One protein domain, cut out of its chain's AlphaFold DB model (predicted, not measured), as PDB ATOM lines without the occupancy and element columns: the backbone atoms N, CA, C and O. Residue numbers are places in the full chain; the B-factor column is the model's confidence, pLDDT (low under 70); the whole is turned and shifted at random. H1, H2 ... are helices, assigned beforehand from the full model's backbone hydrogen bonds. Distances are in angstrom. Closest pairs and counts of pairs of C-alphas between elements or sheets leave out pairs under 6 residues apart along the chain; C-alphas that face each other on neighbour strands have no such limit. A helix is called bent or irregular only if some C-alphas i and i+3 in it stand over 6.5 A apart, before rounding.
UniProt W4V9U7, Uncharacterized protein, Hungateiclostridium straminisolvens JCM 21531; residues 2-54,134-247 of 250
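This is residues 2 to 54 and 134 to 247 of the 250 residues of an uncharacterized protein of Hungateiclostridium straminisolvens JCM 21531 (UniProt W4V9U7). Two groups of three helices cross in this all-helix domain, with the long H3 at its middle: the hairpin H1 and H2 packs along one side of H3, and H5 and H6 cross its other side at a steep tilt, with H7 beyond them. Tiny H4 and the long link after it sit at one end, where H3 ends and H5 begins. The printed part has 167 residues, with seven named helices, H1 to H7 in order, and no named strand. It is compact, with a radius of gyration of the C-alphas of 16.1 A and spans of 44 by 39 by 24 A.

Find C-alpha 134 at (137.835, 146.988, 195.548); from there H3, residues 134 to 160, runs 39.2 A to C-alpha 160 at (132.210, 118.012, 169.807). H1 is residues 2 to 23, 32.0 A, and H2 is residues 26 to 48, 31.1 A. H2 is irregular, with C-alphas 39 and 42 7.7 A apart, and has a kink of 40 degrees near residue 39. Look next at H4, residues 168 to 171, 5.8 A; H5, residues 185 to 204, 28.5 A; H6, residues 210 to 226, 24.2 A; and H7, residues 230 to 246, 25.2 A, ending at (153.195, 150.013, 184.796).

Begin at H3, the hub, which touches four helices; H1, H2, H3, H5, H6 and H7 form a bundle, a group of helices mostly aligned with those they touch. With residues 142 to 153 alone H3 touches H1, opposite ways at a shallow tilt of 5 degrees; the closest C-alphas, those of Ile 5 and Val 153, are 7.0 A apart. H2 only just touches H3, with 3 pairs of C-alphas within 8 A, the closest being Cys 39 and Tyr 146 at 7.0 A. H1 and H2 are a hairpin, closest at C-alphas 13 and 36, 6.5 A. On H3, residues 140 to 147 alone touch H5 at a steep tilt of 51 degrees, closest at C-alphas 144 and 195, 6.7 A, and residues 148 to 158 alone touch H6 at 42 degrees, also steep, closest at C-alphas 151 and 223, 6.5 A. H5 and H6 are a hairpin, closest at C-alphas 199 and 213, 5.1 A. H7 touches H5, closest at C-alphas 201 and 243, 6.0 A, and forms a hairpin with H6, closest at C-alphas 224 and 232, 6.7 A; H7 and H3 are apart. H4 touches no helix, but H3 and H4 are near each other. Every O i to N i+4 pair is within hydrogen-bond range in H5 and H6; the counts are 17 of 18 in H1, 15 of 19 in H2, 22 of 23 in H3 and 11 of 13 in H7, and H4 is too short for such a pair.

The two C-alphas farthest apart, those of Val 25 and Asn 166, are 47.3 A apart. Residues 55 to 133 are not printed, and C-alphas 54 and 134 are 29.7 A apart across this cut. The link from H4 to H5, residues 172 to 184, is long. Model confidence is under 70 at residue 162 and residues 164 to 166; the mean pLDDT of the printed part is 91.8.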
ATOM      1  N   LEU A   2     126.088 119.856 176.140       83.94
ATOM      2  CA  LEU A   2     125.535 121.225 176.070       83.94
ATOM      3  C   LEU A   2     124.657 121.611 177.278       83.94
ATOM      4  O   LEU A   2     124.887 122.649 177.884       83.94
ATOM      5  N   TYR A   3     123.706 120.760 177.676       85.56
ATOM      6  CA  TYR A   3     122.848 121.022 178.842       85.56
ATOM      7  C   TYR A   3     123.632 121.192 180.148       85.56
ATOM      8  O   TYR A   3     123.301 122.064 180.943       85.56
ATOM      9  N   LEU A   4     124.699 120.410 180.348       88.62
ATOM     10  CA  LEU A   4     125.569 120.546 181.516       88.62
ATOM     11  C   LEU A   4     126.268 121.909 181.512       88.62
ATOM     12  O   LEU A   4     126.256 122.597 182.526       88.62
ATOM     13  N   ILE A   5     126.798 122.334 180.359       89.25
ATOM     14  CA  ILE A   5     127.401 123.662 180.194       89.25
ATOM     15  C   ILE A   5     126.370 124.755 180.486       89.25
ATOM     16  O   ILE A   5     126.664 125.679 181.234       89.25
ATOM     17  N   CYS A   6     125.146 124.640 179.967       87.88
ATOM     18  CA  CYS A   6     124.074 125.593 180.256       87.88
ATOM     19  C   CYS A   6     123.774 125.681 181.759       87.88
ATOM     20  O   CYS A   6     123.678 126.784 182.293       87.88
ATOM     21  N   ILE A   7     123.665 124.539 182.443       90.75
ATOM     22  CA  ILE A   7     123.428 124.485 183.891       90.75
ATOM     23  C   ILE A   7     124.589 125.133 184.647       90.75
ATOM     24  O   ILE A   7     124.344 125.966 185.513       90.75
ATOM     25  N   MET A   8     125.838 124.815 184.298       92.31
ATOM     26  CA  MET A   8     127.024 125.417 184.916       92.31
ATOM     27  C   MET A   8     127.054 126.934 184.721       92.31
ATOM     28  O   MET A   8     127.273 127.667 185.681       92.31
ATOM     29  N   THR A   9     126.776 127.411 183.506       91.38
ATOM     30  CA  THR A   9     126.700 128.840 183.189       91.38
ATOM     31  C   THR A   9     125.624 129.535 184.012       91.38
ATOM     32  O   THR A   9     125.898 130.552 184.642       91.38
ATOM     33  N   LEU A  10     124.408 128.985 184.052       92.62
ATOM     34  CA  LEU A  10     123.303 129.568 184.812       92.62
ATOM     35  C   LEU A  10     123.564 129.534 186.320       92.62
ATOM     36  O   LEU A  10     123.302 130.526 186.995       92.62
ATOM     37  N   ALA A  11     124.115 128.437 186.843       93.94
ATOM     38  CA  ALA A  11     124.466 128.305 188.252       93.94
ATOM     39  C   ALA A  11     125.556 129.304 188.659       93.94
ATOM     40  O   ALA A  11     125.418 129.974 189.681       93.94
ATOM     41  N   LEU A  12     126.597 129.466 187.835       94.62
ATOM     42  CA  LEU A  12     127.663 130.439 188.065       94.62
ATOM     43  C   LEU A  12     127.119 131.876 188.038       94.62
ATOM     44  O   LEU A  12     127.378 132.655 188.956       94.62
ATOM     45  N   SER A  13     126.306 132.206 187.030       93.62
ATOM     46  CA  SER A  13     125.638 133.507 186.931       93.62
ATOM     47  C   SER A  13     124.738 133.778 188.136       93.62
ATOM     48  O   SER A  13     124.797 134.864 188.713       93.62
ATOM     49  N   ALA A  14     123.935 132.798 188.557       93.19
ATOM     50  CA  ALA A  14     123.054 132.921 189.712       93.19
ATOM     51  C   ALA A  14     123.846 133.104 191.014       93.19
ATOM     52  O   ALA A  14     123.510 133.977 191.812       93.19
ATOM     53  N   TYR A  15     124.927 132.343 191.204       95.19
ATOM     54  CA  TYR A  15     125.818 132.462 192.358       95.19
ATOM     55  C   TYR A  15     126.430 133.865 192.466       95.19
ATOM     56  O   TYR A  15     126.352 134.502 193.525       95.19
ATOM     57  N   TYR A  16     126.990 134.392 191.372       94.44
ATOM     58  CA  TYR A  16     127.570 135.735 191.378       94.44
ATOM     59  C   TYR A  16     126.512 136.819 191.571       94.44
ATOM     60  O   TYR A  16     126.707 137.719 192.389       94.44
ATOM     61  N   MET A  17     125.365 136.711 190.894       91.94
ATOM     62  CA  MET A  17     124.264 137.658 191.070       91.94
ATOM     63  C   MET A  17     123.738 137.671 192.502       91.94
ATOM     64  O   MET A  17     123.546 138.744 193.070       91.94
ATOM     65  N   TRP A  18     123.553 136.502 193.114       92.12
ATOM     66  CA  TRP A  18     123.123 136.391 194.505       92.12
ATOM     67  C   TRP A  18     124.128 137.048 195.454       92.12
ATOM     68  O   TRP A  18     123.753 137.880 196.283       92.12
ATOM     69  N   THR A  19     125.418 136.751 195.278       90.38
ATOM     70  CA  THR A  19     126.500 137.325 196.088       90.38
ATOM     71  C   THR A  19     126.529 138.853 195.990       90.38
ATOM     72  O   THR A  19     126.647 139.553 196.996       90.38
ATOM     73  N   ILE A  20     126.362 139.396 194.784       89.69
ATOM     74  CA  ILE A  20     126.396 140.841 194.535       89.69
ATOM     75  C   ILE A  20     125.154 141.527 195.085       89.69
ATOM     76  O   ILE A  20     125.284 142.555 195.746       89.69
ATOM     77  N   CYS A  21     123.963 140.965 194.870       87.94
ATOM     78  CA  CYS A  21     122.710 141.530 195.369       87.94
ATOM     79  C   CYS A  21     122.666 141.629 196.899       87.94
ATOM     80  O   CYS A  21     121.994 142.516 197.419       87.94
ATOM     81  N   ARG A  22     123.398 140.769 197.621       87.56
ATOM     82  CA  ARG A  22     123.507 140.841 199.088       87.56
ATOM     83  C   ARG A  22     124.409 141.965 199.588       87.56
ATOM     84  O   ARG A  22     124.207 142.451 200.694       87.56
ATOM     85  N   VAL A  23     125.421 142.343 198.810       87.00
ATOM     86  CA  VAL A  23     126.492 143.243 199.269       87.00
ATOM     87  C   VAL A  23     126.382 144.633 198.642       87.00
ATOM     88  O   VAL A  23     126.811 145.620 199.236       87.00
ATOM     89  N   ARG A  24     125.845 144.735 197.422       89.31
ATOM     90  CA  ARG A  24     125.877 145.950 196.602       89.31
ATOM     91  C   ARG A  24     124.479 146.490 196.346       89.31
ATOM     92  O   ARG A  24     123.549 145.753 196.037       89.31
ATOM     93  N   VAL A  25     124.368 147.813 196.391       89.06
ATOM     94  CA  VAL A  25     123.136 148.569 196.134       89.06
ATOM     95  C   VAL A  25     123.402 149.718 195.158       89.06
ATOM     96  O   VAL A  25     124.554 150.064 194.885       89.06
ATOM     97  N   GLY A  26     122.332 150.306 194.617       92.19
ATOM     98  CA  GLY A  26     122.420 151.460 193.716       92.19
ATOM     99  C   GLY A  26     123.119 151.149 192.380       92.19
ATOM    100  O   GLY A  26     123.000 150.025 191.883       92.19
ATOM    101  N   PRO A  27     123.840 152.114 191.775       94.56
ATOM    102  CA  PRO A  27     124.392 151.972 190.423       94.56
ATOM    103  C   PRO A  27     125.455 150.876 190.303       94.56
ATOM    104  O   PRO A  27     125.539 150.218 189.271       94.56
ATOM    105  N   VAL A  28     126.226 150.618 191.365       95.38
ATOM    106  CA  VAL A  28     127.266 149.576 191.365       95.38
ATOM    107  C   VAL A  28     126.656 148.194 191.123       95.38
ATOM    108  O   VAL A  28     127.189 147.419 190.336       95.38
ATOM    109  N   ARG A  29     125.501 147.894 191.736       95.44
ATOM    110  CA  ARG A  29     124.788 146.622 191.522       95.44
ATOM    111  C   ARG A  29     124.401 146.431 190.055       95.44
ATOM    112  O   ARG A  29     124.548 145.336 189.525       95.44
ATOM    113  N   TRP A  30     123.927 147.493 189.410       96.38
ATOM    114  CA  TRP A  30     123.529 147.462 188.003       96.38
ATOM    115  C   TRP A  30     124.722 147.313 187.059       96.38
ATOM    116  O   TRP A  30     124.625 146.582 186.082       96.38
ATOM    117  N   ILE A  31     125.867 147.916 187.388       96.50
ATOM    118  CA  ILE A  31     127.119 147.701 186.649       96.50
ATOM    119  C   ILE A  31     127.538 146.227 186.705       96.50
ATOM    120  O   ILE A  31     127.851 145.635 185.676       96.50
ATOM    121  N   TYR A  32     127.500 145.606 187.888       95.56
ATOM    122  CA  TYR A  32     127.800 144.178 188.020       95.56
ATOM    123  C   TYR A  32     126.805 143.291 187.275       95.56
ATOM    124  O   TYR A  32     127.227 142.335 186.627       95.56
ATOM    125  N   PHE A  33     125.508 143.608 187.354       95.38
ATOM    126  CA  PHE A  33     124.492 142.906 186.574       95.38
ATOM    127  C   PHE A  33     124.839 142.951 185.086       95.38
ATOM    128  O   PHE A  33     124.881 141.903 184.455       95.38
ATOM    129  N   GLU A  34     125.158 144.133 184.553       95.38
ATOM    130  CA  GLU A  34     125.503 144.306 183.142       95.38
ATOM    131  C   GLU A  34     126.709 143.451 182.739       95.38
ATOM    132  O   GLU A  34     126.680 142.766 181.719       95.38
ATOM    133  N   ILE A  35     127.759 143.431 183.560       93.94
ATOM    134  CA  ILE A  35     128.953 142.621 183.299       93.94
ATOM    135  C   ILE A  35     128.609 141.133 183.250       93.94
ATOM    136  O   ILE A  35     128.938 140.456 182.277       93.94
ATOM    137  N   ILE A  36     127.946 140.625 184.291       95.25
ATOM    138  CA  ILE A  36     127.599 139.204 184.404       95.25
ATOM    139  C   ILE A  36     126.674 138.822 183.255       95.25
ATOM    140  O   ILE A  36     126.932 137.845 182.563       95.25
ATOM    141  N   TYR A  37     125.645 139.625 182.998       95.00
ATOM    142  CA  TYR A  37     124.697 139.423 181.911       95.00
ATOM    143  C   TYR A  37     125.392 139.266 180.552       95.00
ATOM    144  O   TYR A  37     125.143 138.297 179.830       95.00
ATOM    145  N   ASN A  38     126.336 140.157 180.231       93.06
ATOM    146  CA  ASN A  38     127.082 140.096 178.974       93.06
ATOM    147  C   ASN A  38     128.009 138.878 178.862       93.06
ATOM    148  O   ASN A  38     128.338 138.482 177.746       93.06
ATOM    149  N   CYS A  39     128.407 138.257 179.977       93.62
ATOM    150  CA  CYS A  39     129.271 137.075 179.952       93.62
ATOM    151  C   CYS A  39     128.568 135.819 179.429       93.62
ATOM    152  O   CYS A  39     129.252 134.899 178.998       93.62
ATOM    153  N   PHE A  40     127.231 135.751 179.462       92.25
ATOM    154  CA  PHE A  40     126.515 134.526 179.086       92.25
ATOM    155  C   PHE A  40     125.293 134.725 178.185       92.25
ATOM    156  O   PHE A  40     124.814 133.752 177.604       92.25
ATOM    157  N   ILE A  41     124.759 135.941 178.031       93.69
ATOM    158  CA  ILE A  41     123.497 136.118 177.300       93.69
ATOM    159  C   ILE A  41     123.584 135.681 175.832       93.69
ATOM    160  O   ILE A  41     122.654 135.061 175.312       93.69
ATOM    161  N   LYS A  42     124.712 135.955 175.164       91.75
ATOM    162  CA  LYS A  42     124.929 135.557 173.764       91.75
ATOM    163  C   LYS A  42     124.882 134.044 173.601       91.75
ATOM    164  O   LYS A  42     124.223 133.569 172.676       91.75
ATOM    165  N   PHE A  43     125.476 133.314 174.542       91.38
ATOM    166  CA  PHE A  43     125.401 131.862 174.590       91.38
ATOM    167  C   PHE A  43     123.963 131.356 174.707       91.38
ATOM    168  O   PHE A  43     123.591 130.453 173.959       91.38
ATOM    169  N   LEU A  44     123.140 131.939 175.588       91.69
ATOM    170  CA  LEU A  44     121.748 131.504 175.750       91.69
ATOM    171  C   LEU A  44     120.895 131.819 174.516       91.69
ATOM    172  O   LEU A  44     120.130 130.970 174.071       91.69
ATOM    173  N   ILE A  45     121.051 133.007 173.925       91.81
ATOM    174  CA  ILE A  45     120.380 133.358 172.662       91.81
ATOM    175  C   ILE A  45     120.781 132.367 171.565       91.81
ATOM    176  O   ILE A  45     119.929 131.838 170.858       91.81
ATOM    177  N   GLY A  46     122.081 132.102 171.435       87.94
ATOM    178  CA  GLY A  46     122.631 131.275 170.372       87.94
ATOM    179  C   GLY A  46     122.331 129.782 170.491       87.94
ATOM    180  O   GLY A  46     122.103 129.134 169.475       87.94
ATOM    181  N   ASN A  47     122.349 129.230 171.707       85.56
ATOM    182  CA  ASN A  47     122.293 127.781 171.931       85.56
ATOM    183  C   ASN A  47     120.980 127.297 172.559       85.56
ATOM    184  O   ASN A  47     120.659 126.122 172.422       85.56
ATOM    185  N   LEU A  48     120.227 128.169 173.238       87.12
ATOM    186  CA  LEU A  48     118.909 127.842 173.806       87.12
ATOM    187  C   LEU A  48     117.749 128.483 173.035       87.12
ATOM    188  O   LEU A  48     116.599 128.339 173.439       87.12
ATOM    189  N   GLY A  49     118.033 129.211 171.950       88.44
ATOM    190  CA  GLY A  49     117.004 129.842 171.122       88.44
ATOM    191  C   GLY A  49     116.263 130.988 171.815       88.44
ATOM    192  O   GLY A  49     115.146 131.316 171.419       88.44
ATOM    193  N   LEU A  50     116.857 131.603 172.846       91.69
ATOM    194  CA  LEU A  50     116.247 132.766 173.492       91.69
ATOM    195  C   LEU A  50     116.121 133.946 172.509       91.69
ATOM    196  O   LEU A  50     116.968 134.112 171.625       91.69
ATOM    197  N   PRO A  51     115.099 134.808 172.664       93.19
ATOM    198  CA  PRO A  51     114.845 135.883 171.717       93.19
ATOM    199  C   PRO A  51     115.998 136.890 171.673       93.19
ATOM    200  O   PRO A  51     116.512 137.342 172.699       93.19
ATOM    201  N   SER A  52     116.353 137.329 170.462       90.62
ATOM    202  CA  SER A  52     117.397 138.340 170.238       90.62
ATOM    203  C   SER A  52     117.080 139.691 170.890       90.62
ATOM    204  O   SER A  52     118.003 140.475 171.126       90.62
ATOM    205  N   ALA A  53     115.810 139.935 171.237       93.44
ATOM    206  CA  ALA A  53     115.356 141.092 172.002       93.44
ATOM    207  C   ALA A  53     116.076 141.235 173.359       93.44
ATOM    208  O   ALA A  53     116.238 142.341 173.867       93.44
ATOM    209  N   LEU A  54     116.599 140.141 173.918       94.25
ATOM    210  CA  LEU A  54     117.387 140.175 175.148       94.25
ATOM    211  C   LEU A  54     118.678 141.005 175.019       94.25
ATOM    212  O   LEU A  54     119.189 141.502 176.018       94.25
ATOM    213  N   ARG A 134     138.324 148.296 195.051       90.06
ATOM    214  CA  ARG A 134     137.835 146.988 195.548       90.06
ATOM    215  C   ARG A 134     136.828 146.335 194.596       90.06
ATOM    216  O   ARG A 134     136.784 145.110 194.485       90.06
ATOM    217  N   ASP A 135     136.021 147.149 193.929       92.19
ATOM    218  CA  ASP A 135     135.002 146.675 193.000       92.19
ATOM    219  C   ASP A 135     135.663 146.116 191.741       92.19
ATOM    220  O   ASP A 135     135.267 145.055 191.264       92.19
ATOM    221  N   ILE A 136     136.742 146.763 191.286       90.25
ATOM    222  CA  ILE A 136     137.568 146.291 190.169       90.25
ATOM    223  C   ILE A 136     138.154 144.906 190.474       90.25
ATOM    224  O   ILE A 136     138.018 144.009 189.652       90.25
ATOM    225  N   TYR A 137     138.726 144.680 191.660       90.69
ATOM    226  CA  TYR A 137     139.236 143.348 192.027       90.69
ATOM    227  C   TYR A 137     138.144 142.277 192.033       90.69
ATOM    228  O   TYR A 137     138.312 141.214 191.447       90.69
ATOM    229  N   THR A 138     136.987 142.591 192.625       92.06
ATOM    230  CA  THR A 138     135.846 141.659 192.652       92.06
ATOM    231  C   THR A 138     135.352 141.350 191.233       92.06
ATOM    232  O   THR A 138     134.997 140.221 190.919       92.06
ATOM    233  N   PHE A 139     135.340 142.360 190.361       91.38
ATOM    234  CA  PHE A 139     135.000 142.225 188.947       91.38
ATOM    235  C   PHE A 139     135.968 141.294 188.208       91.38
ATOM    236  O   PHE A 139     135.519 140.417 187.473       91.38
ATOM    237  N   LEU A 140     137.274 141.453 188.430       94.19
ATOM    238  CA  LEU A 140     138.296 140.608 187.818       94.19
ATOM    239  C   LEU A 140     138.181 139.150 188.277       94.19
ATOM    240  O   LEU A 140     138.296 138.255 187.445       94.19
ATOM    241  N   ASP A 141     137.880 138.902 189.555       93.44
ATOM    242  CA  ASP A 141     137.644 137.544 190.063       93.44
ATOM    243  C   ASP A 141     136.402 136.892 189.420       93.44
ATOM    244  O   ASP A 141     136.430 135.711 189.071       93.44
ATOM    245  N   ILE A 142     135.319 137.655 189.206       94.88
ATOM    246  CA  ILE A 142     134.119 137.173 188.495       94.88
ATOM    247  C   ILE A 142     134.459 136.826 187.043       94.88
ATOM    248  O   ILE A 142     134.110 135.742 186.571       94.88
ATOM    249  N   LEU A 143     135.155 137.722 186.335       96.44
ATOM    250  CA  LEU A 143     135.583 137.465 184.960       96.44
ATOM    251  C   LEU A 143     136.503 136.252 184.872       96.44
ATOM    252  O   LEU A 143     136.385 135.482 183.924       96.44
ATOM    253  N   PHE A 144     137.381 136.045 185.855       97.06
ATOM    254  CA  PHE A 144     138.230 134.861 185.899       97.06
ATOM    255  C   PHE A 144     137.405 133.575 186.055       97.06
ATOM    256  O   PHE A 144     137.680 132.587 185.381       97.06
ATOM    257  N   GLY A 145     136.338 133.586 186.860       96.62
ATOM    258  CA  GLY A 145     135.402 132.460 186.936       96.62
ATOM    259  C   GLY A 145     134.748 132.138 185.590       96.62
ATOM    260  O   GLY A 145     134.738 130.980 185.164       96.62
ATOM    261  N   TYR A 146     134.266 133.162 184.875       97.31
ATOM    262  CA  TYR A 146     133.744 132.986 183.516       97.31
ATOM    263  C   TYR A 146     134.814 132.538 182.528       97.31
ATOM    264  O   TYR A 146     134.517 131.719 181.672       97.31
ATOM    265  N   PHE A 147     136.048 133.019 182.655       98.19
ATOM    266  CA  PHE A 147     137.181 132.585 181.842       98.19
ATOM    267  C   PHE A 147     137.445 131.088 181.997       98.19
ATOM    268  O   PHE A 147     137.528 130.388 180.991       98.19
ATOM    269  N   ILE A 148     137.481 130.574 183.230       97.88
ATOM    270  CA  ILE A 148     137.647 129.137 183.482       97.88
ATOM    271  C   ILE A 148     136.494 128.339 182.871       97.88
ATOM    272  O   ILE A 148     136.732 127.360 182.170       97.88
ATOM    273  N   LEU A 149     135.247 128.776 183.076       96.75
ATOM    274  CA  LEU A 149     134.094 128.145 182.436       96.75
ATOM    275  C   LEU A 149     134.230 128.161 180.906       96.75
ATOM    276  O   LEU A 149     133.975 127.156 180.246       96.75
ATOM    277  N   ASN A 150     134.667 129.288 180.349       97.00
ATOM    278  CA  ASN A 150     134.780 129.504 178.918       97.00
ATOM    279  C   ASN A 150     135.828 128.604 178.259       97.00
ATOM    280  O   ASN A 150     135.594 128.179 177.131       97.00
ATOM    281  N   ILE A 151     136.914 128.249 178.961       97.31
ATOM    282  CA  ILE A 151     137.875 127.236 178.492       97.31
ATOM    283  C   ILE A 151     137.124 125.945 178.154       97.31
ATOM    284  O   ILE A 151     137.226 125.461 177.030       97.31
ATOM    285  N   PHE A 152     136.291 125.442 179.071       94.94
ATOM    286  CA  PHE A 152     135.516 124.219 178.835       94.94
ATOM    287  C   PHE A 152     134.513 124.365 177.686       94.94
ATOM    288  O   PHE A 152     134.318 123.421 176.918       94.94
ATOM    289  N   VAL A 153     133.879 125.535 177.539       94.44
ATOM    290  CA  VAL A 153     132.924 125.777 176.443       94.44
ATOM    291  C   VAL A 153     133.627 125.819 175.086       94.44
ATOM    292  O   VAL A 153     133.129 125.224 174.135       94.44
ATOM    293  N   VAL A 154     134.785 126.475 174.994       94.75
ATOM    294  CA  VAL A 154     135.611 126.517 173.779       94.75
ATOM    295  C   VAL A 154     136.110 125.116 173.418       94.75
ATOM    296  O   VAL A 154     135.969 124.702 172.268       94.75
ATOM    297  N   THR A 155     136.595 124.342 174.394       94.00
ATOM    298  CA  THR A 155     136.969 122.933 174.189       94.00
ATOM    299  C   THR A 155     135.785 122.125 173.655       94.00
ATOM    300  O   THR A 155     135.921 121.392 172.677       94.00
ATOM    301  N   TYR A 156     134.599 122.281 174.252       91.81
ATOM    302  CA  TYR A 156     133.393 121.606 173.778       91.81
ATOM    303  C   TYR A 156     133.061 121.971 172.324       91.81
ATOM    304  O   TYR A 156     132.797 121.090 171.506       91.81
ATOM    305  N   GLN A 157     133.087 123.266 172.002       91.06
ATOM    306  CA  GLN A 157     132.784 123.769 170.664       91.06
ATOM    307  C   GLN A 157     133.746 123.220 169.609       91.06
ATOM    308  O   GLN A 157     133.291 122.796 168.549       91.06
ATOM    309  N   PHE A 158     135.045 123.183 169.909       91.12
ATOM    310  CA  PHE A 158     136.059 122.697 168.977       91.12
ATOM    311  C   PHE A 158     135.935 121.190 168.713       91.12
ATOM    312  O   PHE A 158     135.880 120.767 167.563       91.12
ATOM    313  N   PHE A 159     135.855 120.368 169.767       89.50
ATOM    314  CA  PHE A 159     135.947 118.910 169.616       89.50
ATOM    315  C   PHE A 159     134.613 118.212 169.334       89.50
ATOM    316  O   PHE A 159     134.611 117.158 168.705       89.50
ATOM    317  N   PHE A 160     133.480 118.756 169.796       86.00
ATOM    318  CA  PHE A 160     132.210 118.012 169.807       86.00
ATOM    319  C   PHE A 160     131.122 118.604 168.919       86.00
ATOM    320  O   PHE A 160     130.185 117.891 168.567       86.00
ATOM    321  N   LYS A 161     131.201 119.890 168.559       81.75
ATOM    322  CA  LYS A 161     130.149 120.524 167.749       81.75
ATOM    323  C   LYS A 161     130.275 120.242 166.250       81.75
ATOM    324  O   LYS A 161     129.317 120.502 165.531       81.75
ATOM    325  N   GLY A 162     131.405 119.684 165.800       68.81
ATOM    326  CA  GLY A 162     131.570 119.170 164.437       68.81
ATOM    327  C   GLY A 162     131.307 120.215 163.354       68.81
ATOM    328  O   GLY A 162     130.645 119.910 162.364       68.81
ATOM    329  N   TYR A 163     131.764 121.458 163.557       76.75
ATOM    330  CA  TYR A 163     131.577 122.537 162.587       76.75
ATOM    331  C   TYR A 163     132.187 122.143 161.236       76.75
ATOM    332  O   TYR A 163     133.404 122.043 161.103       76.75
ATOM    333  N   ASN A 164     131.341 121.928 160.231       62.44
ATOM    334  CA  ASN A 164     131.753 121.445 158.915       62.44
ATOM    335  C   ASN A 164     131.852 122.615 157.924       62.44
ATOM    336  O   ASN A 164     131.123 122.692 156.936       62.44
ATOM    337  N   TYR A 165     132.698 123.594 158.257       66.38
ATOM    338  CA  TYR A 165     132.811 124.857 157.527       66.38
ATOM    339  C   TYR A 165     134.267 125.268 157.334       66.38
ATOM    340  O   TYR A 165     135.105 125.063 158.207       66.38
ATOM    341  N   ASN A 166     134.550 125.961 156.229       67.12
ATOM    342  CA  ASN A 166     135.782 126.733 156.101       67.12
ATOM    343  C   ASN A 166     135.770 127.866 157.152       67.12
ATOM    344  O   ASN A 166     134.758 128.568 157.273       67.12
ATOM    345  N   ALA A 167     136.883 128.042 157.876       73.31
ATOM    346  CA  ALA A 167     137.046 128.936 159.035       73.31
ATOM    347  C   ALA A 167     136.254 128.506 160.288       73.31
ATOM    348  O   ALA A 167     135.376 129.219 160.774       73.31
ATOM    349  N   ILE A 168     136.579 127.322 160.818       80.88
ATOM    350  CA  ILE A 168     135.986 126.772 162.050       80.88
ATOM    351  C   ILE A 168     136.197 127.726 163.239       80.88
ATOM    352  O   ILE A 168     135.268 127.930 164.024       80.88
ATOM    353  N   GLY A 169     137.363 128.377 163.329       81.56
ATOM    354  CA  GLY A 169     137.684 129.328 164.399       81.56
ATOM    355  C   GLY A 169     136.696 130.498 164.549       81.56
ATOM    356  O   GLY A 169     136.488 130.983 165.660       81.56
ATOM    357  N   ASP A 170     135.995 130.907 163.484       83.38
ATOM    358  CA  ASP A 170     135.012 132.010 163.524       83.38
ATOM    359  C   ASP A 170     133.721 131.678 164.291       83.38
ATOM    360  O   ASP A 170     132.927 132.573 164.610       83.38
ATOM    361  N   PHE A 171     133.492 130.393 164.558       86.69
ATOM    362  CA  PHE A 171     132.335 129.886 165.298       86.69
ATOM    363  C   PHE A 171     132.683 129.504 166.739       86.69
ATOM    364  O   PHE A 171     131.794 129.186 167.531       86.69
ATOM    365  N   ILE A 172     133.970 129.543 167.086       91.25
ATOM    366  CA  ILE A 172     134.482 129.123 168.381       91.25
ATOM    367  C   ILE A 172     134.790 130.373 169.189       91.25
ATOM    368  O   ILE A 172     135.862 130.956 169.091       91.25
ATOM    369  N   SER A 173     133.841 130.791 170.020       93.38
ATOM    370  CA  SER A 173     134.025 131.926 170.940       93.38
ATOM    371  C   SER A 173     133.537 131.620 172.360       93.38
ATOM    372  O   SER A 173     133.367 132.527 173.178       93.38
ATOM    373  N   GLY A 174     133.262 130.349 172.656       93.00
ATOM    374  CA  GLY A 174     132.733 129.882 173.930       93.00
ATOM    375  C   GLY A 174     131.366 130.491 174.251       93.00
ATOM    376  O   GLY A 174     130.442 130.453 173.435       93.00
ATOM    377  N   LEU A 175     131.243 131.086 175.435       93.81
ATOM    378  CA  LEU A 175     130.059 131.781 175.942       93.81
ATOM    379  C   LEU A 175     129.685 133.041 175.136       93.81
ATOM    380  O   LEU A 175     128.576 133.566 175.258       93.81
ATOM    381  N   TYR A 176     130.586 133.527 174.285       92.50
ATOM    382  CA  TYR A 176     130.321 134.669 173.411       92.50
ATOM    383  C   TYR A 176     129.796 134.259 172.033       92.50
ATOM    384  O   TYR A 176     129.403 135.127 171.252       92.50
ATOM    385  N   ALA A 177     129.751 132.957 171.738       86.12
ATOM    386  CA  ALA A 177     129.234 132.447 170.478       86.12
ATOM    387  C   ALA A 177     127.700 132.544 170.430       86.12
ATOM    388  O   ALA A 177     126.998 132.152 171.367       86.12
ATOM    389  N   ALA A 178     127.167 133.000 169.297       81.19
ATOM    390  CA  ALA A 178     125.730 133.050 169.028       81.19
ATOM    391  C   ALA A 178     125.246 131.777 168.302       81.19
ATOM    392  O   ALA A 178     124.560 131.850 167.280       81.19
ATOM    393  N   GLY A 179     125.607 130.606 168.837       78.94
ATOM    394  CA  GLY A 179     125.243 129.304 168.276       78.94
ATOM    395  C   GLY A 179     126.073 128.965 167.039       78.94
ATOM    396  O   GLY A 179     127.294 128.880 167.113       78.94
ATOM    397  N   GLU A 180     125.410 128.753 165.903       76.31
ATOM    398  CA  GLU A 180     126.048 128.467 164.602       76.31
ATOM    399  C   GLU A 180     126.251 129.726 163.758       76.31
ATOM    400  O   GLU A 180     126.486 129.659 162.558       76.31
ATOM    401  N   LYS A 181     126.144 130.904 164.377       79.06
ATOM    402  CA  LYS A 181     126.432 132.175 163.716       79.06
ATOM    403  C   LYS A 181     127.872 132.573 163.992       79.06
ATOM    404  O   LYS A 181     128.308 132.528 165.140       79.06
ATOM    405  N   ARG A 182     128.569 133.018 162.943       79.44
ATOM    406  CA  ARG A 182     129.909 133.600 163.064       79.44
ATOM    407  C   ARG A 182     129.888 134.827 163.967       79.44
ATOM    408  O   ARG A 182     128.942 135.621 163.933       79.44
ATOM    409  N   GLY A 183     130.975 135.007 164.709       77.31
ATOM    410  CA  GLY A 183     131.195 136.169 165.560       77.31
ATOM    411  C   GLY A 183     131.162 135.847 167.052       77.31
ATOM    412  O   GLY A 183     130.698 134.799 167.485       77.31
ATOM    413  N   GLY A 184     131.680 136.784 167.845       88.12
ATOM    414  CA  GLY A 184     131.991 136.573 169.265       88.12
ATOM    415  C   GLY A 184     133.495 136.590 169.540       88.12
ATOM    416  O   GLY A 184     133.896 136.926 170.649       88.12
ATOM    417  N   ASN A 185     134.319 136.371 168.510       92.25
ATOM    418  CA  ASN A 185     135.783 136.398 168.584       92.25
ATOM    419  C   ASN A 185     136.330 137.706 169.164       92.25
ATOM    420  O   ASN A 185     137.230 137.669 169.994       92.25
ATOM    421  N   SER A 186     135.734 138.857 168.838       91.12
ATOM    422  CA  SER A 186     136.117 140.129 169.464       91.12
ATOM    423  C   SER A 186     135.854 140.140 170.973       91.12
ATOM    424  O   SER A 186     136.687 140.618 171.730       91.12
ATOM    425  N   ALA A 187     134.713 139.608 171.427       92.81
ATOM    426  CA  ALA A 187     134.372 139.559 172.849       92.81
ATOM    427  C   ALA A 187     135.237 138.542 173.608       92.81
ATOM    428  O   ALA A 187     135.702 138.848 174.705       92.81
ATOM    429  N   LEU A 188     135.515 137.382 172.998       96.19
ATOM    430  CA  LEU A 188     136.497 136.432 173.513       96.19
ATOM    431  C   LEU A 188     137.859 137.115 173.667       96.19
ATOM    432  O   LEU A 188     138.415 137.100 174.758       96.19
ATOM    433  N   ASN A 189     138.346 137.782 172.621       96.94
ATOM    434  CA  ASN A 189     139.623 138.487 172.637       96.94
ATOM    435  C   ASN A 189     139.704 139.534 173.761       96.94
ATOM    436  O   ASN A 189     140.678 139.562 174.508       96.94
ATOM    437  N   TRP A 190     138.645 140.328 173.957       94.75
ATOM    438  CA  TRP A 190     138.557 141.259 175.088       94.75
ATOM    439  C   TRP A 190     138.701 140.554 176.439       94.75
ATOM    440  O   TRP A 190     139.453 141.033 177.287       94.75
ATOM    441  N   LEU A 191     138.022 139.419 176.642       97.00
ATOM    442  CA  LEU A 191     138.173 138.629 177.864       97.00
ATOM    443  C   LEU A 191     139.628 138.173 178.044       97.00
ATOM    444  O   LEU A 191     140.181 138.367 179.126       97.00
ATOM    445  N   LEU A 192     140.255 137.618 177.001       98.25
ATOM    446  CA  LEU A 192     141.637 137.131 177.068       98.25
ATOM    447  C   LEU A 192     142.605 138.254 177.460       98.25
ATOM    448  O   LEU A 192     143.398 138.103 178.391       98.25
ATOM    449  N   CYS A 193     142.492 139.410 176.802       97.81
ATOM    450  CA  CYS A 193     143.323 140.581 177.062       97.81
ATOM    451  C   CYS A 193     143.150 141.112 178.490       97.81
ATOM    452  O   CYS A 193     144.142 141.379 179.171       97.81
ATOM    453  N   ILE A 194     141.908 141.215 178.978       96.25
ATOM    454  CA  ILE A 194     141.619 141.662 180.349       96.25
ATOM    455  C   ILE A 194     142.202 140.682 181.372       96.25
ATOM    456  O   ILE A 194     142.845 141.117 182.327       96.25
ATOM    457  N   ILE A 195     142.008 139.375 181.177       98.00
ATOM    458  CA  ILE A 195     142.485 138.344 182.105       98.00
ATOM    459  C   ILE A 195     144.012 138.290 182.137       98.00
ATOM    460  O   ILE A 195     144.586 138.268 183.226       98.00
ATOM    461  N   CYS A 196     144.682 138.344 180.984       97.75
ATOM    462  CA  CYS A 196     146.141 138.390 180.926       97.75
ATOM    463  C   CYS A 196     146.696 139.654 181.593       97.75
ATOM    464  O   CYS A 196     147.561 139.542 182.459       97.75
ATOM    465  N   ALA A 197     146.164 140.838 181.270       96.88
ATOM    466  CA  ALA A 197     146.601 142.086 181.899       96.88
ATOM    467  C   ALA A 197     146.418 142.042 183.426       96.88
ATOM    468  O   ALA A 197     147.340 142.332 184.191       96.88
ATOM    469  N   ALA A 198     145.239 141.609 183.877       95.38
ATOM    470  CA  ALA A 198     144.918 141.482 185.290       95.38
ATOM    471  C   ALA A 198     145.825 140.480 186.012       95.38
ATOM    472  O   ALA A 198     146.241 140.753 187.138       95.38
ATOM    473  N   ALA A 199     146.122 139.333 185.398       96.38
ATOM    474  CA  ALA A 199     146.966 138.305 185.989       96.38
ATOM    475  C   ALA A 199     148.427 138.741 186.093       96.38
ATOM    476  O   ALA A 199     149.038 138.532 187.139       96.38
ATOM    477  N   ILE A 200     148.962 139.394 185.058       95.88
ATOM    478  CA  ILE A 200     150.335 139.913 185.055       95.88
ATOM    479  C   ILE A 200     150.495 140.956 186.166       95.88
ATOM    480  O   ILE A 200     151.368 140.811 187.021       95.88
ATOM    481  N   ILE A 201     149.613 141.960 186.212       94.00
ATOM    482  CA  ILE A 201     149.673 143.030 187.219       94.00
ATOM    483  C   ILE A 201     149.533 142.464 188.640       94.00
ATOM    484  O   ILE A 201     150.316 142.812 189.525       94.00
ATOM    485  N   GLN A 202     148.558 141.582 188.880       93.12
ATOM    486  CA  GLN A 202     148.335 141.008 190.213       93.12
ATOM    487  C   GLN A 202     149.474 140.084 190.656       93.12
ATOM    488  O   GLN A 202     149.786 140.038 191.845       93.12
ATOM    489  N   TYR A 203     150.115 139.375 189.726       94.38
ATOM    490  CA  TYR A 203     151.295 138.568 190.028       94.38
ATOM    491  C   TYR A 203     152.481 139.445 190.449       94.38
ATOM    492  O   TYR A 203     153.044 139.234 191.523       94.38
ATOM    493  N   PHE A 204     152.817 140.476 189.665       92.44
ATOM    494  CA  PHE A 204     153.921 141.385 189.996       92.44
ATOM    495  C   PHE A 204     153.678 142.161 191.295       92.44
ATOM    496  O   PHE A 204     154.606 142.372 192.074       92.44
ATOM    497  N   ASN A 205     152.425 142.507 191.590       90.88
ATOM    498  CA  ASN A 205     152.048 143.126 192.862       90.88
ATOM    499  C   ASN A 205     151.967 142.136 194.044       90.88
ATOM    500  O   ASN A 205     151.636 142.558 195.150       90.88
ATOM    501  N   LYS A 206     152.268 140.843 193.844       91.56
ATOM    502  CA  LYS A 206     152.172 139.766 194.854       91.56
ATOM    503  C   LYS A 206     150.758 139.573 195.428       91.56
ATOM    504  O   LYS A 206     150.594 139.077 196.538       91.56
ATOM    505  N   GLU A 207     149.734 139.956 194.670       91.19
ATOM    506  CA  GLU A 207     148.318 139.829 195.042       91.19
ATOM    507  C   GLU A 207     147.756 138.444 194.673       91.19
ATOM    508  O   GLU A 207     146.836 137.949 195.326       91.19
ATOM    509  N   LYS A 208     148.315 137.796 193.641       94.56
ATOM    510  CA  LYS A 208     147.954 136.439 193.195       94.56
ATOM    511  C   LYS A 208     149.207 135.595 192.945       94.56
ATOM    512  O   LYS A 208     150.300 136.116 192.736       94.56
ATOM    513  N   SER A 209     149.042 134.275 192.975       95.75
ATOM    514  CA  SER A 209     150.133 133.315 192.792       95.75
ATOM    515  C   SER A 209     150.592 133.207 191.335       95.75
ATOM    516  O   SER A 209     149.857 133.540 190.406       95.75
ATOM    517  N   ILE A 210     151.788 132.649 191.122       96.06
ATOM    518  CA  ILE A 210     152.284 132.310 189.778       96.06
ATOM    519  C   ILE A 210     151.339 131.356 189.031       96.06
ATOM    520  O   ILE A 210     151.175 131.467 187.821       96.06
ATOM    521  N   TRP A 211     150.648 130.461 189.744       96.31
ATOM    522  CA  TRP A 211     149.681 129.543 189.140       96.31
ATOM    523  C   TRP A 211     148.496 130.273 188.512       96.31
ATOM    524  O   TRP A 211     148.053 129.890 187.434       96.31
ATOM    525  N   TYR A 212     148.027 131.358 189.132       96.31
ATOM    526  CA  TYR A 212     146.992 132.208 188.546       96.31
ATOM    527  C   TYR A 212     147.456 132.805 187.208       96.31
ATOM    528  O   TYR A 212     146.705 132.790 186.233       96.31
ATOM    529  N   LEU A 213     148.711 133.262 187.138       97.31
ATOM    530  CA  LEU A 213     149.313 133.777 185.908       97.31
ATOM    531  C   LEU A 213     149.451 132.698 184.829       97.31
ATOM    532  O   LEU A 213     149.069 132.932 183.685       97.31
ATOM    533  N   ILE A 214     149.960 131.517 185.191       97.69
ATOM    534  CA  ILE A 214     150.128 130.395 184.258       97.69
ATOM    535  C   ILE A 214     148.775 129.983 183.677       97.69
ATOM    536  O   ILE A 214     148.651 129.868 182.462       97.69
ATOM    537  N   VAL A 215     147.750 129.815 184.517       98.19
ATOM    538  CA  VAL A 215     146.400 129.449 184.064       98.19
ATOM    539  C   VAL A 215     145.811 130.529 183.154       98.19
ATOM    540  O   VAL A 215     145.235 130.198 182.122       98.19
ATOM    541  N   ALA A 216     145.988 131.809 183.493       98.06
ATOM    542  CA  ALA A 216     145.531 132.919 182.663       98.06
ATOM    543  C   ALA A 216     146.206 132.927 181.282       98.06
ATOM    544  O   ALA A 216     145.520 132.983 180.267       98.06
ATOM    545  N   ILE A 217     147.540 132.841 181.221       98.00
ATOM    546  CA  ILE A 217     148.276 132.872 179.949       98.00
ATOM    547  C   ILE A 217     147.995 131.610 179.134       98.00
ATOM    548  O   ILE A 217     147.602 131.724 177.978       98.00
ATOM    549  N   ALA A 218     148.152 130.423 179.725       98.25
ATOM    550  CA  ALA A 218     147.971 129.155 179.023       98.25
ATOM    551  C   ALA A 218     146.519 128.948 178.573       98.25
ATOM    552  O   ALA A 218     146.278 128.505 177.455       98.25
ATOM    553  N   GLY A 219     145.542 129.306 179.411       98.31
ATOM    554  CA  GLY A 219     144.128 129.245 179.045       98.31
ATOM    555  C   GLY A 219     143.779 130.219 177.919       98.31
ATOM    556  O   GLY A 219     143.047 129.853 176.998       98.31
ATOM    557  N   SER A 220     144.343 131.432 177.940       98.44
ATOM    558  CA  SER A 220     144.137 132.413 176.873       98.44
ATOM    559  C   SER A 220     144.781 131.988 175.558       98.44
ATOM    560  O   SER A 220     144.121 132.040 174.525       98.44
ATOM    561  N   THR A 221     146.033 131.523 175.566       98.12
ATOM    562  CA  THR A 221     146.701 131.050 174.341       98.12
ATOM    563  C   THR A 221     146.026 129.803 173.781       98.12
ATOM    564  O   THR A 221     145.855 129.701 172.565       98.12
ATOM    565  N   TYR A 222     145.570 128.893 174.643       98.06
ATOM    566  CA  TYR A 222     144.778 127.731 174.250       98.06
ATOM    567  C   TYR A 222     143.483 128.140 173.538       98.06
ATOM    568  O   TYR A 222     143.263 127.738 172.395       98.06
ATOM    569  N   MET A 223     142.655 128.986 174.164       97.69
ATOM    570  CA  MET A 223     141.409 129.452 173.546       97.69
ATOM    571  C   MET A 223     141.675 130.236 172.258       97.69
ATOM    572  O   MET A 223     141.005 129.997 171.261       97.69
ATOM    573  N   ALA A 224     142.681 131.114 172.237       97.25
ATOM    574  CA  ALA A 224     143.043 131.859 171.037       97.25
ATOM    575  C   ALA A 224     143.476 130.946 169.882       97.25
ATOM    576  O   ALA A 224     143.144 131.223 168.733       97.25
ATOM    577  N   THR A 225     144.173 129.847 170.180       95.81
ATOM    578  CA  THR A 225     144.573 128.858 169.171       95.81
ATOM    579  C   THR A 225     143.355 128.152 168.584       95.81
ATOM    580  O   THR A 225     143.217 128.096 167.366       95.81
ATOM    581  N   LEU A 226     142.441 127.663 169.431       93.94
ATOM    582  CA  LEU A 226     141.233 126.967 168.969       93.94
ATOM    583  C   LEU A 226     140.265 127.884 168.208       93.94
ATOM    584  O   LEU A 226     139.576 127.431 167.299       93.94
ATOM    585  N   SER A 227     140.230 129.167 168.564       93.56
ATOM    586  CA  SER A 227     139.419 130.198 167.906       93.56
ATOM    587  C   SER A 227     140.112 130.875 166.717       93.56
ATOM    588  O   SER A 227     139.562 131.821 166.159       93.56
ATOM    589  N   GLU A 228     141.329 130.455 166.351       92.81
ATOM    590  CA  GLU A 228     142.160 131.080 165.306       92.81
ATOM    591  C   GLU A 228     142.369 132.608 165.485       92.81
ATOM    592  O   GLU A 228     142.540 133.366 164.524       92.81
ATOM    593  N   LEU A 229     142.405 133.090 166.733       94.00
ATOM    594  CA  LEU A 229     142.564 134.501 167.106       94.00
ATOM    595  C   LEU A 229     144.021 134.977 166.964       94.00
ATOM    596  O   LEU A 229     144.725 135.213 167.943       94.00
ATOM    597  N   LYS A 230     144.481 135.171 165.724       93.00
ATOM    598  CA  LYS A 230     145.869 135.585 165.422       93.00
ATOM    599  C   LYS A 230     146.279 136.903 166.087       93.00
ATOM    600  O   LYS A 230     147.414 137.041 166.534       93.00
ATOM    601  N   VAL A 231     145.352 137.859 166.166       95.19
ATOM    602  CA  VAL A 231     145.600 139.193 166.741       95.19
ATOM    603  C   VAL A 231     145.994 139.102 168.219       95.19
ATOM    604  O   VAL A 231     146.895 139.821 168.650       95.19
ATOM    605  N   PHE A 232     145.417 138.152 168.963       97.44
ATOM    606  CA  PHE A 232     145.692 137.977 170.389       97.44
ATOM    607  C   PHE A 232     147.177 137.717 170.682       97.44
ATOM    608  O   PHE A 232     147.714 138.208 171.671       97.44
ATOM    609  N   PHE A 233     147.872 136.976 169.814       96.69
ATOM    610  CA  PHE A 233     149.294 136.667 170.008       96.69
ATOM    611  C   PHE A 233     150.188 137.909 169.920       96.69
ATOM    612  O   PHE A 233     151.220 137.969 170.582       96.69
ATOM    613  N   ILE A 234     149.784 138.917 169.145       96.56
ATOM    614  CA  ILE A 234     150.467 140.216 169.111       96.56
ATOM    615  C   ILE A 234     150.086 141.020 170.361       96.56
ATOM    616  O   ILE A 234     150.947 141.583 171.037       96.56
ATOM    617  N   GLU A 235     148.798 141.040 170.706       96.88
ATOM    618  CA  GLU A 235     148.287 141.801 171.846       96.88
ATOM    619  C   GLU A 235     148.853 141.326 173.184       96.88
ATOM    620  O   GLU A 235     149.205 142.166 174.005       96.88
ATOM    621  N   ILE A 236     149.018 140.021 173.415       96.50
ATOM    622  CA  ILE A 236     149.574 139.512 174.677       96.50
ATOM    623  C   ILE A 236     151.021 139.974 174.895       96.50
ATOM    624  O   ILE A 236     151.408 140.245 176.033       96.50
ATOM    625  N   ILE A 237     151.807 140.137 173.824       96.00
ATOM    626  CA  ILE A 237     153.167 140.691 173.900       96.00
ATOM    627  C   ILE A 237     153.093 142.158 174.325       96.00
ATOM    628  O   ILE A 237     153.730 142.552 175.302       96.00
ATOM    629  N   VAL A 238     152.263 142.955 173.645       96.25
ATOM    630  CA  VAL A 238     152.067 144.380 173.962       96.25
ATOM    631  C   VAL A 238     151.560 144.559 175.394       96.25
ATOM    632  O   VAL A 238     152.116 145.350 176.153       96.25
ATOM    633  N   ILE A 239     150.551 143.785 175.796       96.06
ATOM    634  CA  ILE A 239     149.985 143.788 177.148       96.06
ATOM    635  C   ILE A 239     151.062 143.451 178.171       96.06
ATOM    636  O   ILE A 239     151.145 144.131 179.190       96.06
ATOM    637  N   SER A 240     151.902 142.449 177.907       93.81
ATOM    638  CA  SER A 240     152.977 142.062 178.823       93.81
ATOM    639  C   SER A 240     153.971 143.198 179.029       93.81
ATOM    640  O   SER A 240     154.253 143.548 180.173       93.81
ATOM    641  N   VAL A 241     154.432 143.832 177.946       94.31
ATOM    642  CA  VAL A 241     155.346 144.984 178.015       94.31
ATOM    643  C   VAL A 241     154.717 146.127 178.811       94.31
ATOM    644  O   VAL A 241     155.305 146.599 179.780       94.31
ATOM    645  N   VAL A 242     153.490 146.530 178.462       94.31
ATOM    646  CA  VAL A 242     152.786 147.628 179.142       94.31
ATOM    647  C   VAL A 242     152.574 147.313 180.624       94.31
ATOM    648  O   VAL A 242     152.835 148.159 181.478       94.31
ATOM    649  N   CYS A 243     152.136 146.096 180.953       93.56
ATOM    650  CA  CYS A 243     151.895 145.695 182.335       93.56
ATOM    651  C   CYS A 243     153.188 145.666 183.149       93.56
ATOM    652  O   CYS A 243     153.159 146.090 184.299       93.56
ATOM    653  N   ILE A 244     154.312 145.224 182.579       88.56
ATOM    654  CA  ILE A 244     155.617 145.256 183.252       88.56
ATOM    655  C   ILE A 244     156.060 146.702 183.498       88.56
ATOM    656  O   ILE A 244     156.482 147.019 184.606       88.56
ATOM    657  N   CYS A 245     155.906 147.599 182.517       88.50
ATOM    658  CA  CYS A 245     156.267 149.012 182.671       88.50
ATOM    659  C   CYS A 245     155.415 149.747 183.720       88.50
ATOM    660  O   CYS A 245     155.900 150.669 184.373       88.50
ATOM    661  N   VAL A 246     154.140 149.372 183.863       86.88
ATOM    662  CA  VAL A 246     153.195 150.013 184.796       86.88
ATOM    663  C   VAL A 246     153.219 149.367 186.185       86.88
ATOM    664  O   VAL A 246     152.943 150.037 187.184       86.88
ATOM    665  N   SER A 247     153.533 148.073 186.273       82.38
ATOM    666  CA  SER A 247     153.670 147.382 187.555       82.38
ATOM    667  C   SER A 247     154.838 147.995 188.314       82.38
ATOM    668  O   SER A 247     155.906 148.228 187.753       82.38
TER     669      SER A 247